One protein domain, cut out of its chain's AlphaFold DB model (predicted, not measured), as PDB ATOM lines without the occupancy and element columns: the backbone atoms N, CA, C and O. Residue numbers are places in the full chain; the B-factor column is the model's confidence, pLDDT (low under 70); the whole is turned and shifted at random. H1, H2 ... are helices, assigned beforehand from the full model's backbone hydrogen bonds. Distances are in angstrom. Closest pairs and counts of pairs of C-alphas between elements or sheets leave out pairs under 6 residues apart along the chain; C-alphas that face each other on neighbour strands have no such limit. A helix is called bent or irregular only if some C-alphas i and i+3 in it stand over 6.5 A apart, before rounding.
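What this domain is: This is residues 8 to 33 and 50 to 101 of the 203 residues of an uncharacterized protein of Steccherinum ochraceum (UniProt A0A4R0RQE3). The short helix H3 is sandwiched between two others: H1 is side by side with it, running opposite ways, and the far end of the long, kinked helix H2 meets it about crosswise. Two long unnamed stretches complete the picture: residues 20 to 33 fold back past H1, and residues 50 to 71 loop round to the beginning of H2. The printed part has 78 residues with three named helices, H1, H2 and H3 in chain order, and no named strand. The class is all helix, though under half of the residues, 38 of 78, are in named elements. The whole is only just loose, close to compact, with a radius of gyration of the C-alphas of 14.1 A and spans of 39 by 27 by 25 A.

Where its parts are: H1, residues 8 to 19, begins at C-alpha 8 (183.564, 176.011, 88.458) and is 16.2 A long from first to last C-alpha. H2, residues 72 to 91, begins at C-alpha 72 (171.221, 201.202, 77.691) and measures 28.3 A. It has a kink of 32 degrees near residue 85, and it is irregular: C-alphas 87 and 90 are 9.1 A apart. H3, residues 95 to 100, measures 8.8 A and ends at C-alpha 100 (182.788, 179.929, 85.746).

How they stand to each other: H1 and H3 touch, the closest C-alphas being those of Thr 8 and Ser 100, 4.8 A apart. They run opposite ways at a shallow tilt of 30 degrees. H2 touches H3 with residues 85 to 89 alone; the closest C-alphas are those of Gly 89 and Phe 95, 6.2 A apart. Their lines are only just about perpendicular, at 72 degrees. H1 and H2 are apart. Every O i to N i+4 pair is within hydrogen-bond range in H1 and H3; in H2, 13 of 16 are.

The domain as a whole: The C-alphas farthest apart, those of Ser 33 and Gly 66, are 40.3 A apart. Residues 34 to 49 are not printed, and C-alphas 33 and 50 are 23.6 A apart across this cut, which falls in the link from H1 to H2. The link from H2 to H3 is tight. The mean pLDDT of the printed part is 78.7; residue 33 and residues 50 to 69 are under 70.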
ATOM      1  N   THR A   8     183.696 174.602  88.870       84.94
ATOM      2  CA  THR A   8     183.564 176.011  88.458       84.94
ATOM      3  C   THR A   8     184.404 176.931  89.339       84.94
ATOM      4  O   THR A   8     185.141 177.768  88.816       84.94
ATOM      5  N   ILE A   9     184.366 176.738  90.661       87.12
ATOM      6  CA  ILE A   9     185.177 177.519  91.606       87.12
ATOM      7  C   ILE A   9     186.663 177.226  91.403       87.12
ATOM      8  O   ILE A   9     187.474 178.150  91.381       87.12
ATOM      9  N   ALA A  10     187.031 175.959  91.190       88.06
ATOM     10  CA  ALA A  10     188.412 175.595  90.895       88.06
ATOM     11  C   ALA A  10     188.928 176.280  89.614       88.06
ATOM     12  O   ALA A  10     190.034 176.824  89.613       88.06
ATOM     13  N   ALA A  11     188.115 176.311  88.550       87.50
ATOM     14  CA  ALA A  11     188.453 177.003  87.307       87.50
ATOM     15  C   ALA A  11     188.596 178.523  87.503       87.50
ATOM     16  O   ALA A  11     189.534 179.123  86.978       87.50
ATOM     17  N   LEU A  12     187.711 179.133  88.300       88.75
ATOM     18  CA  LEU A  12     187.780 180.556  88.634       88.75
ATOM     19  C   LEU A  12     189.062 180.893  89.404       88.75
ATOM     20  O   LEU A  12     189.784 181.807  89.014       88.75
ATOM     21  N   LEU A  13     189.386 180.134  90.455       90.19
ATOM     22  CA  LEU A  13     190.590 180.353  91.264       90.19
ATOM     23  C   LEU A  13     191.878 180.171  90.446       90.19
ATOM     24  O   LEU A  13     192.812 180.963  90.584       90.19
ATOM     25  N   ALA A  14     191.918 179.167  89.564       89.75
ATOM     26  CA  ALA A  14     193.038 178.951  88.647       89.75
ATOM     27  C   ALA A  14     193.194 180.095  87.631       89.75
ATOM     28  O   ALA A  14     194.308 180.476  87.260       89.75
ATOM     29  N   TRP A  15     192.081 180.675  87.184       90.50
ATOM     30  CA  TRP A  15     192.115 181.848  86.322       90.50
ATOM     31  C   TRP A  15     192.585 183.095  87.078       90.50
ATOM     32  O   TRP A  15     193.444 183.810  86.567       90.50
ATOM     33  N   CYS A  16     192.102 183.331  88.303       89.38
ATOM     34  CA  CYS A  16     192.511 184.474  89.123       89.38
ATOM     35  C   CYS A  16     194.022 184.492  89.382       89.38
ATOM     36  O   CYS A  16     194.644 185.544  89.240       89.38
ATOM     37  N   SER A  17     194.632 183.337  89.672       88.81
ATOM     38  CA  SER A  17     196.086 183.250  89.858       88.81
ATOM     39  C   SER A  17     196.867 183.581  88.581       88.81
ATOM     40  O   SER A  17     197.909 184.226  88.656       88.81
ATOM     41  N   THR A  18     196.341 183.214  87.409       89.31
ATOM     42  CA  THR A  18     196.953 183.519  86.102       89.31
ATOM     43  C   THR A  18     196.747 184.980  85.691       89.31
ATOM     44  O   THR A  18     197.606 185.580  85.051       89.31
ATOM     45  N   ALA A  19     195.604 185.569  86.047       85.62
ATOM     46  CA  ALA A  19     195.233 186.941  85.698       85.62
ATOM     47  C   ALA A  19     195.811 188.004  86.655       85.62
ATOM     48  O   ALA A  19     195.577 189.202  86.439       85.62
ATOM     49  N   GLU A  20     196.556 187.565  87.679       88.19
ATOM     50  CA  GLU A  20     197.076 188.379  88.788       88.19
ATOM     51  C   GLU A  20     195.955 189.058  89.591       88.19
ATOM     52  O   GLU A  20     196.083 190.191  90.054       88.19
ATOM     53  N   VAL A  21     194.821 188.372  89.734       86.00
ATOM     54  CA  VAL A  21     193.703 188.814  90.569       86.00
ATOM     55  C   VAL A  21     193.884 188.211  91.956       86.00
ATOM     56  O   VAL A  21     193.803 186.994  92.133       86.00
ATOM     57  N   TRP A  22     194.137 189.064  92.946       85.81
ATOM     58  CA  TRP A  22     194.268 188.640  94.336       85.81
ATOM     59  C   TRP A  22     192.898 188.612  95.018       85.81
ATOM     60  O   TRP A  22     192.185 189.614  95.031       85.81
ATOM     61  N   ILE A  23     192.534 187.457  95.576       83.69
ATOM     62  CA  ILE A  23     191.327 187.276  96.388       83.69
ATOM     63  C   ILE A  23     191.766 187.285  97.851       83.69
ATOM     64  O   ILE A  23     192.701 186.570  98.215       83.69
ATOM     65  N   ASP A  24     191.094 188.084  98.682       82.94
ATOM     66  CA  ASP A  24     191.357 188.109 100.121       82.94
ATOM     67  C   ASP A  24     191.164 186.690 100.701       82.94
ATOM     68  O   ASP A  24     190.080 186.120 100.552       82.94
ATOM     69  N   PRO A  25     192.176 186.104 101.375       81.69
ATOM     70  CA  PRO A  25     192.093 184.754 101.937       81.69
ATOM     71  C   PRO A  25     190.962 184.544 102.949       81.69
ATOM     72  O   PRO A  25     190.640 183.398 103.268       81.69
ATOM     73  N   ARG A  26     190.386 185.624 103.493       78.12
ATOM     74  CA  ARG A  26     189.246 185.575 104.418       78.12
ATOM     75  C   ARG A  26     187.921 185.303 103.703       78.12
ATOM     76  O   ARG A  26     186.976 184.867 104.352       78.12
ATOM     77  N   ILE A  27     187.849 185.528 102.391       82.25
ATOM     78  CA  ILE A  27     186.652 185.278 101.586       82.25
ATOM     79  C   ILE A  27     186.611 183.795 101.212       82.25
ATOM     80  O   ILE A  27     187.510 183.276 100.549       82.25
ATOM     81  N   GLN A  28     185.547 183.105 101.620       82.06
ATOM     82  CA  GLN A  28     185.311 181.713 101.245       82.06
ATOM     83  C   GLN A  28     184.316 181.645 100.088       82.06
ATOM     84  O   GLN A  28     183.179 182.093 100.203       82.06
ATOM     85  N   LEU A  29     184.744 181.057  98.972       82.12
ATOM     86  CA  LEU A  29     183.857 180.732  97.859       82.12
ATOM     87  C   LEU A  29     183.205 179.377  98.140       82.12
ATOM     88  O   LEU A  29     183.892 178.357  98.219       82.12
ATOM     89  N   VAL A  30     181.884 179.364  98.294       83.50
ATOM     90  CA  VAL A  30     181.111 178.147  98.563       83.50
ATOM     91  C   VAL A  30     180.134 177.917  97.420       83.50
ATOM     92  O   VAL A  30     179.294 178.770  97.143       83.50
ATOM     93  N   ASP A  31     180.220 176.755  96.771       77.75
ATOM     94  CA  ASP A  31     179.273 176.384  95.719       77.75
ATOM     95  C   ASP A  31     177.941 175.990  96.354       77.75
ATOM     96  O   ASP A  31     177.858 174.997  97.080       77.75
ATOM     97  N   HIS A  32     176.916 176.797  96.114       73.75
ATOM     98  CA  HIS A  32     175.561 176.501  96.546       73.75
ATOM     99  C   HIS A  32     174.783 176.009  95.334       73.75
ATOM    100  O   HIS A  32     174.460 176.787  94.438       73.75
ATOM    101  N   SER A  33     174.404 174.730  95.347       60.62
ATOM    102  CA  SER A  33     173.605 174.095  94.288       60.62
ATOM    103  C   SER A  33     172.262 174.785  94.018       60.62
ATOM    104  O   SER A  33     171.624 174.506  93.007       60.62
ATOM    105  N   TYR A  50     186.318 193.825  94.703       49.44
ATOM    106  CA  TYR A  50     186.557 193.849  93.262       49.44
ATOM    107  C   TYR A  50     187.876 194.565  92.965       49.44
ATOM    108  O   TYR A  50     188.185 195.603  93.547       49.44
ATOM    109  N   SER A  51     188.662 194.012  92.043       46.31
ATOM    110  CA  SER A  51     189.793 194.723  91.445       46.31
ATOM    111  C   SER A  51     189.266 195.545  90.271       46.31
ATOM    112  O   SER A  51     188.799 194.981  89.281       46.31
ATOM    113  N   THR A  52     189.317 196.872  90.379       53.97
ATOM    114  CA  THR A  52     188.860 197.799  89.327       53.97
ATOM    115  C   THR A  52     189.652 197.646  88.029       53.97
ATOM    116  O   THR A  52     189.096 197.789  86.945       53.97
ATOM    117  N   ASP A  53     190.928 197.267  88.121       56.56
ATOM    118  CA  ASP A  53     191.852 197.241  86.978       56.56
ATOM    119  C   ASP A  53     191.661 196.014  86.070       56.56
ATOM    120  O   ASP A  53     192.250 195.909  84.989       56.56
ATOM    121  N   LYS A  54     190.851 195.050  86.517       63.12
ATOM    122  CA  LYS A  54     190.613 193.768  85.846       63.12
ATOM    123  C   LYS A  54     189.115 193.502  85.670       63.12
ATOM    124  O   LYS A  54     188.716 192.343  85.604       63.12
ATOM    125  N   ALA A  55     188.288 194.545  85.604       62.19
ATOM    126  CA  ALA A  55     186.883 194.424  85.219       62.19
ATOM    127  C   ALA A  55     186.745 194.283  83.691       62.19
ATOM    128  O   ALA A  55     187.559 194.824  82.937       62.19
ATOM    129  N   ILE A  56     185.728 193.542  83.222       59.38
ATOM    130  CA  ILE A  56     185.326 193.579  81.807       59.38
ATOM    131  C   ILE A  56     184.691 194.942  81.588       59.38
ATOM    132  O   ILE A  56     183.492 195.131  81.773       59.38
ATOM    133  N   ASP A  57     185.524 195.908  81.251       62.53
ATOM    134  CA  ASP A  57     185.070 197.229  80.880       62.53
ATOM    135  C   ASP A  57     184.814 197.236  79.361       62.53
ATOM    136  O   ASP A  57     185.714 196.826  78.610       62.53
ATOM    137  N   PRO A  58     183.640 197.688  78.871       57.53
ATOM    138  CA  PRO A  58     183.403 197.887  77.440       57.53
ATOM    139  C   PRO A  58     184.513 198.698  76.748       57.53
ATOM    140  O   PRO A  58     184.772 198.464  75.566       57.53
ATOM    141  N   TYR A  59     185.229 199.568  77.469       56.78
ATOM    142  CA  TYR A  59     186.371 200.324  76.942       56.78
ATOM    143  C   TYR A  59     187.625 199.473  76.688       56.78
ATOM    144  O   TYR A  59     188.443 199.815  75.832       56.78
ATOM    145  N   THR A  60     187.792 198.346  77.389       58.12
ATOM    146  CA  THR A  60     188.938 197.438  77.170       58.12
ATOM    147  C   THR A  60     188.770 196.588  75.914       58.12
ATOM    148  O   THR A  60     189.752 196.217  75.261       58.12
ATOM    149  N   THR A  61     187.528 196.322  75.517       55.38
ATOM    150  CA  THR A  61     187.207 195.760  74.210       55.38
ATOM    151  C   THR A  61     187.249 196.858  73.157       55.38
ATOM    152  O   THR A  61     186.311 197.628  73.002       55.38
ATOM    153  N   ARG A  62     188.325 196.883  72.359       57.50
ATOM    154  CA  ARG A  62     188.549 197.781  71.199       57.50
ATOM    155  C   ARG A  62     187.449 197.773  70.116       57.50
ATOM    156  O   ARG A  62     187.645 198.331  69.043       57.50
ATOM    157  N   LEU A  63     186.334 197.089  70.341       57.03
ATOM    158  CA  LEU A  63     185.310 196.834  69.342       57.03
ATOM    159  C   LEU A  63     184.440 198.057  69.047       57.03
ATOM    160  O   LEU A  63     183.909 198.130  67.944       57.03
ATOM    161  N   ILE A  64     184.281 199.007  69.979       58.22
ATOM    162  CA  ILE A  64     183.372 200.139  69.758       58.22
ATOM    163  C   ILE A  64     183.907 201.430  70.417       58.22
ATOM    164  O   ILE A  64     183.740 201.635  71.619       58.22
ATOM    165  N   PRO A  65     184.537 202.342  69.656       57.12
ATOM    166  CA  PRO A  65     184.829 203.688  70.142       57.12
ATOM    167  C   PRO A  65     183.535 204.518  70.247       57.12
ATOM    168  O   PRO A  65     182.775 204.604  69.286       57.12
ATOM    169  N   GLY A  66     183.302 205.163  71.400       65.75
ATOM    170  CA  GLY A  66     182.253 206.186  71.565       65.75
ATOM    171  C   GLY A  66     180.988 205.783  72.333       65.75
ATOM    172  O   GLY A  66     179.996 206.505  72.270       65.75
ATOM    173  N   ILE A  67     180.986 204.668  73.065       66.56
ATOM    174  CA  ILE A  67     179.842 204.298  73.914       66.56
ATOM    175  C   ILE A  67     179.758 205.179  75.159       66.56
ATOM    176  O   ILE A  67     180.748 205.395  75.865       66.56
ATOM    177  N   ALA A  68     178.538 205.649  75.423       62.38
ATOM    178  CA  ALA A  68     178.184 206.375  76.631       62.38
ATOM    179  C   ALA A  68     178.540 205.546  77.884       62.38
ATOM    180  O   ALA A  68     178.208 204.364  77.927       62.38
ATOM    181  N   PRO A  69     179.165 206.145  78.913       67.31
ATOM    182  CA  PRO A  69     179.615 205.429  80.112       67.31
ATOM    183  C   PRO A  69     178.488 204.843  80.971       67.31
ATOM    184  O   PRO A  69     178.755 204.116  81.922       67.31
ATOM    185  N   TYR A  70     177.229 205.145  80.656       73.56
ATOM    186  CA  TYR A  70     176.063 204.704  81.408       73.56
ATOM    187  C   TYR A  70     174.832 204.543  80.506       73.56
ATOM    188  O   TYR A  70     174.779 205.042  79.380       73.56
ATOM    189  N   GLY A  71     173.824 203.845  81.033       80.12
ATOM    190  CA  GLY A  71     172.538 203.610  80.375       80.12
ATOM    191  C   GLY A  71     172.530 202.413  79.418       80.12
ATOM    192  O   GLY A  71     173.451 201.595  79.395       80.12
ATOM    193  N   HIS A  72     171.473 202.321  78.610       75.44
ATOM    194  CA  HIS A  72     171.221 201.202  77.691       75.44
ATOM    195  C   HIS A  72     172.373 200.944  76.702       75.44
ATOM    196  O   HIS A  72     172.693 199.795  76.403       75.44
ATOM    197  N   GLY A  73     173.050 202.000  76.234       75.62
ATOM    198  CA  GLY A  73     174.198 201.874  75.331       75.62
ATOM    199  C   GLY A  73     175.397 201.163  75.969       75.62
ATOM    200  O   GLY A  73     176.027 200.332  75.318       75.62
ATOM    201  N   ALA A  74     175.672 201.431  77.250       79.25
ATOM    202  CA  ALA A  74     176.734 200.761  78.002       79.25
ATOM    203  C   ALA A  74     176.421 199.273  78.211       79.25
ATOM    204  O   ALA A  74     177.298 198.425  78.056       79.25
ATOM    205  N   GLN A  75     175.158 198.948  78.507       82.31
ATOM    206  CA  GLN A  75     174.707 197.563  78.660       82.31
ATOM    207  C   GLN A  75     174.856 196.780  77.353       82.31
ATOM    208  O   GLN A  75     175.474 195.718  77.353       82.31
ATOM    209  N   LEU A  76     174.369 197.325  76.231       81.50
ATOM    210  CA  LEU A  76     174.499 196.690  74.916       81.50
ATOM    211  C   LEU A  76     175.968 196.482  74.534       81.50
ATOM    212  O   LEU A  76     176.346 195.412  74.054       81.50
ATOM    213  N   ALA A  77     176.800 197.494  74.769       80.19
ATOM    214  CA  ALA A  77     178.229 197.406  74.531       80.19
ATOM    215  C   ALA A  77     178.894 196.304  75.350       80.19
ATOM    216  O   ALA A  77     179.661 195.517  74.797       80.19
ATOM    217  N   LEU A  78     178.578 196.220  76.644       84.62
ATOM    218  CA  LEU A  78     179.086 195.174  77.522       84.62
ATOM    219  C   LEU A  78     178.611 193.791  77.062       84.62
ATOM    220  O   LEU A  78     179.416 192.865  76.989       84.62
ATOM    221  N   SER A  79     177.334 193.645  76.695       86.62
ATOM    222  CA  SER A  79     176.803 192.388  76.155       86.62
ATOM    223  C   SER A  79     177.531 191.966  74.876       86.62
ATOM    224  O   SER A  79     177.873 190.793  74.719       86.62
ATOM    225  N   LEU A  80     177.822 192.911  73.979       85.00
ATOM    226  CA  LEU A  80     178.513 192.635  72.720       85.00
ATOM    227  C   LEU A  80     180.004 192.338  72.926       85.00
ATOM    228  O   LEU A  80     180.545 191.432  72.289       85.00
ATOM    229  N   ALA A  81     180.653 193.044  73.851       86.69
ATOM    230  CA  ALA A  81     182.012 192.766  74.302       86.69
ATOM    231  C   ALA A  81     182.128 191.345  74.872       86.69
ATOM    232  O   ALA A  81     182.978 190.567  74.432       86.69
ATOM    233  N   LEU A  82     181.222 190.978  75.784       89.12
ATOM    234  CA  LEU A  82     181.146 189.644  76.378       89.12
ATOM    235  C   LEU A  82     180.918 188.569  75.306       89.12
ATOM    236  O   LEU A  82     181.596 187.543  75.303       89.12
ATOM    237  N   TYR A  83     180.007 188.820  74.363       88.44
ATOM    238  CA  TYR A  83     179.744 187.913  73.247       88.44
ATOM    239  C   TYR A  83     180.971 187.730  72.343       88.44
ATOM    240  O   TYR A  83     181.302 186.608  71.958       88.44
ATOM    241  N   GLY A  84     181.699 188.809  72.052       90.69
ATOM    242  CA  GLY A  84     182.954 188.744  71.306       90.69
ATOM    243  C   GLY A  84     184.021 187.910  72.020       90.69
ATOM    244  O   GLY A  84     184.715 187.119  71.379       90.69
ATOM    245  N   GLU A  85     184.138 188.036  73.343       91.56
ATOM    246  CA  GLU A  85     185.045 187.204  74.144       91.56
ATOM    247  C   GLU A  85     184.606 185.732  74.183       91.56
ATOM    248  O   GLU A  85     185.453 184.845  74.072       91.56
ATOM    249  N   LEU A  86     183.299 185.453  74.224       90.06
ATOM    250  CA  LEU A  86     182.765 184.091  74.112       90.06
ATOM    251  C   LEU A  86     183.126 183.438  72.770       90.06
ATOM    252  O   LEU A  86     183.563 182.286  72.751       90.06
ATOM    253  N   LEU A  87     183.013 184.170  71.656       90.75
ATOM    254  CA  LEU A  87     183.374 183.663  70.325       90.75
ATOM    255  C   LEU A  87     184.869 183.343  70.186       90.75
ATOM    256  O   LEU A  87     185.236 182.448  69.424       90.75
ATOM    257  N   LYS A  88     185.741 184.041  70.922       92.69
ATOM    258  CA  LYS A  88     187.183 183.742  70.947       92.69
ATOM    259  C   LYS A  88     187.501 182.424  71.661       92.69
ATOM    260  O   LYS A  88     188.584 181.874  71.446       92.69
ATOM    261  N   GLY A  89     186.593 181.915  72.497       92.81
ATOM    262  CA  GLY A  89     186.776 180.669  73.235       92.81
ATOM    263  C   GLY A  89     188.059 180.687  74.069       92.81
ATOM    264  O   GLY A  89     188.333 181.653  74.777       92.81
ATOM    265  N   SER A  90     188.878 179.641  73.945       93.19
ATOM    266  CA  SER A  90     190.138 179.494  74.691       93.19
ATOM    267  C   SER A  90     191.189 180.564  74.384       93.19
ATOM    268  O   SER A  90     192.143 180.705  75.142       93.19
ATOM    269  N   ASN A  91     191.032 181.318  73.292       92.38
ATOM    270  CA  ASN A  91     191.922 182.431  72.957       92.38
ATOM    271  C   ASN A  91     191.553 183.724  73.703       92.38
ATOM    272  O   ASN A  91     192.272 184.719  73.605       92.38
ATOM    273  N   SER A  92     190.426 183.745  74.422       90.94
ATOM    274  CA  SER A  92     190.048 184.871  75.271       90.94
ATOM    275  C   SER A  92     190.875 184.881  76.555       90.94
ATOM    276  O   SER A  92     190.965 183.882  77.268       90.94
ATOM    277  N   ARG A  93     191.382 186.060  76.930       90.38
ATOM    278  CA  ARG A  93     191.987 186.278  78.258       90.38
ATOM    279  C   ARG A  93     190.992 186.069  79.410       90.38
ATOM    280  O   ARG A  93     191.408 185.869  80.546       90.38
ATOM    281  N   TRP A  94     189.691 186.118  79.118       90.19
ATOM    282  CA  TRP A  94     188.592 185.940  80.068       90.19
ATOM    283  C   TRP A  94     188.021 184.526  80.051       90.19
ATOM    284  O   TRP A  94     187.037 184.266  80.732       90.19
ATOM    285  N   PHE A  95     188.611 183.596  79.295       89.94
ATOM    286  CA  PHE A  95     188.041 182.265  79.099       89.94
ATOM    287  C   PHE A  95     187.751 181.526  80.413       89.94
ATOM    288  O   PHE A  95     186.672 180.962  80.563       89.94
ATOM    289  N   GLY A  96     188.668 181.573  81.386       88.69
ATOM    290  CA  GLY A  96     188.465 180.936  82.691       88.69
ATOM    291  C   GLY A  96     187.313 181.554  83.488       88.69
ATOM    292  O   GLY A  96     186.483 180.831  84.032       88.69
ATOM    293  N   TYR A  97     187.192 182.885  83.464       89.69
ATOM    294  CA  TYR A  97     186.045 183.584  84.044       89.69
ATOM    295  C   TYR A  97     184.734 183.200  83.338       89.69
ATOM    296  O   TYR A  97     183.765 182.829  83.996       89.69
ATOM    297  N   LEU A  98     184.713 183.185  82.002       90.38
ATOM    298  CA  LEU A  98     183.533 182.798  81.222       90.38
ATOM    299  C   LEU A  98     183.112 181.344  81.484       90.38
ATOM    300  O   LEU A  98     181.922 181.046  81.492       90.38
ATOM    301  N   GLN A  99     184.062 180.441  81.743       87.94
ATOM    302  CA  GLN A  99     183.756 179.061  82.127       87.94
ATOM    303  C   GLN A  99     183.124 178.932  83.515       87.94
ATOM    304  O   GLN A  99     182.410 177.956  83.751       87.94
ATOM    305  N   SER A 100     183.383 179.890  84.408       86.44
ATOM    306  CA  SER A 100     182.788 179.929  85.746       86.44
ATOM    307  C   SER A 100     181.347 180.452  85.755       86.44
ATOM    308  O   SER A 100     180.647 180.274  86.750       86.44
ATOM    309  N   LEU A 101     180.882 181.062  84.655       86.12
ATOM    310  CA  LEU A 101     179.516 181.566  84.558       86.12
ATOM    311  C   LEU A 101     178.488 180.419  84.589       86.12
ATOM    312  O   LEU A 101     178.742 179.337  84.044       86.12
TER     313      LEU A 101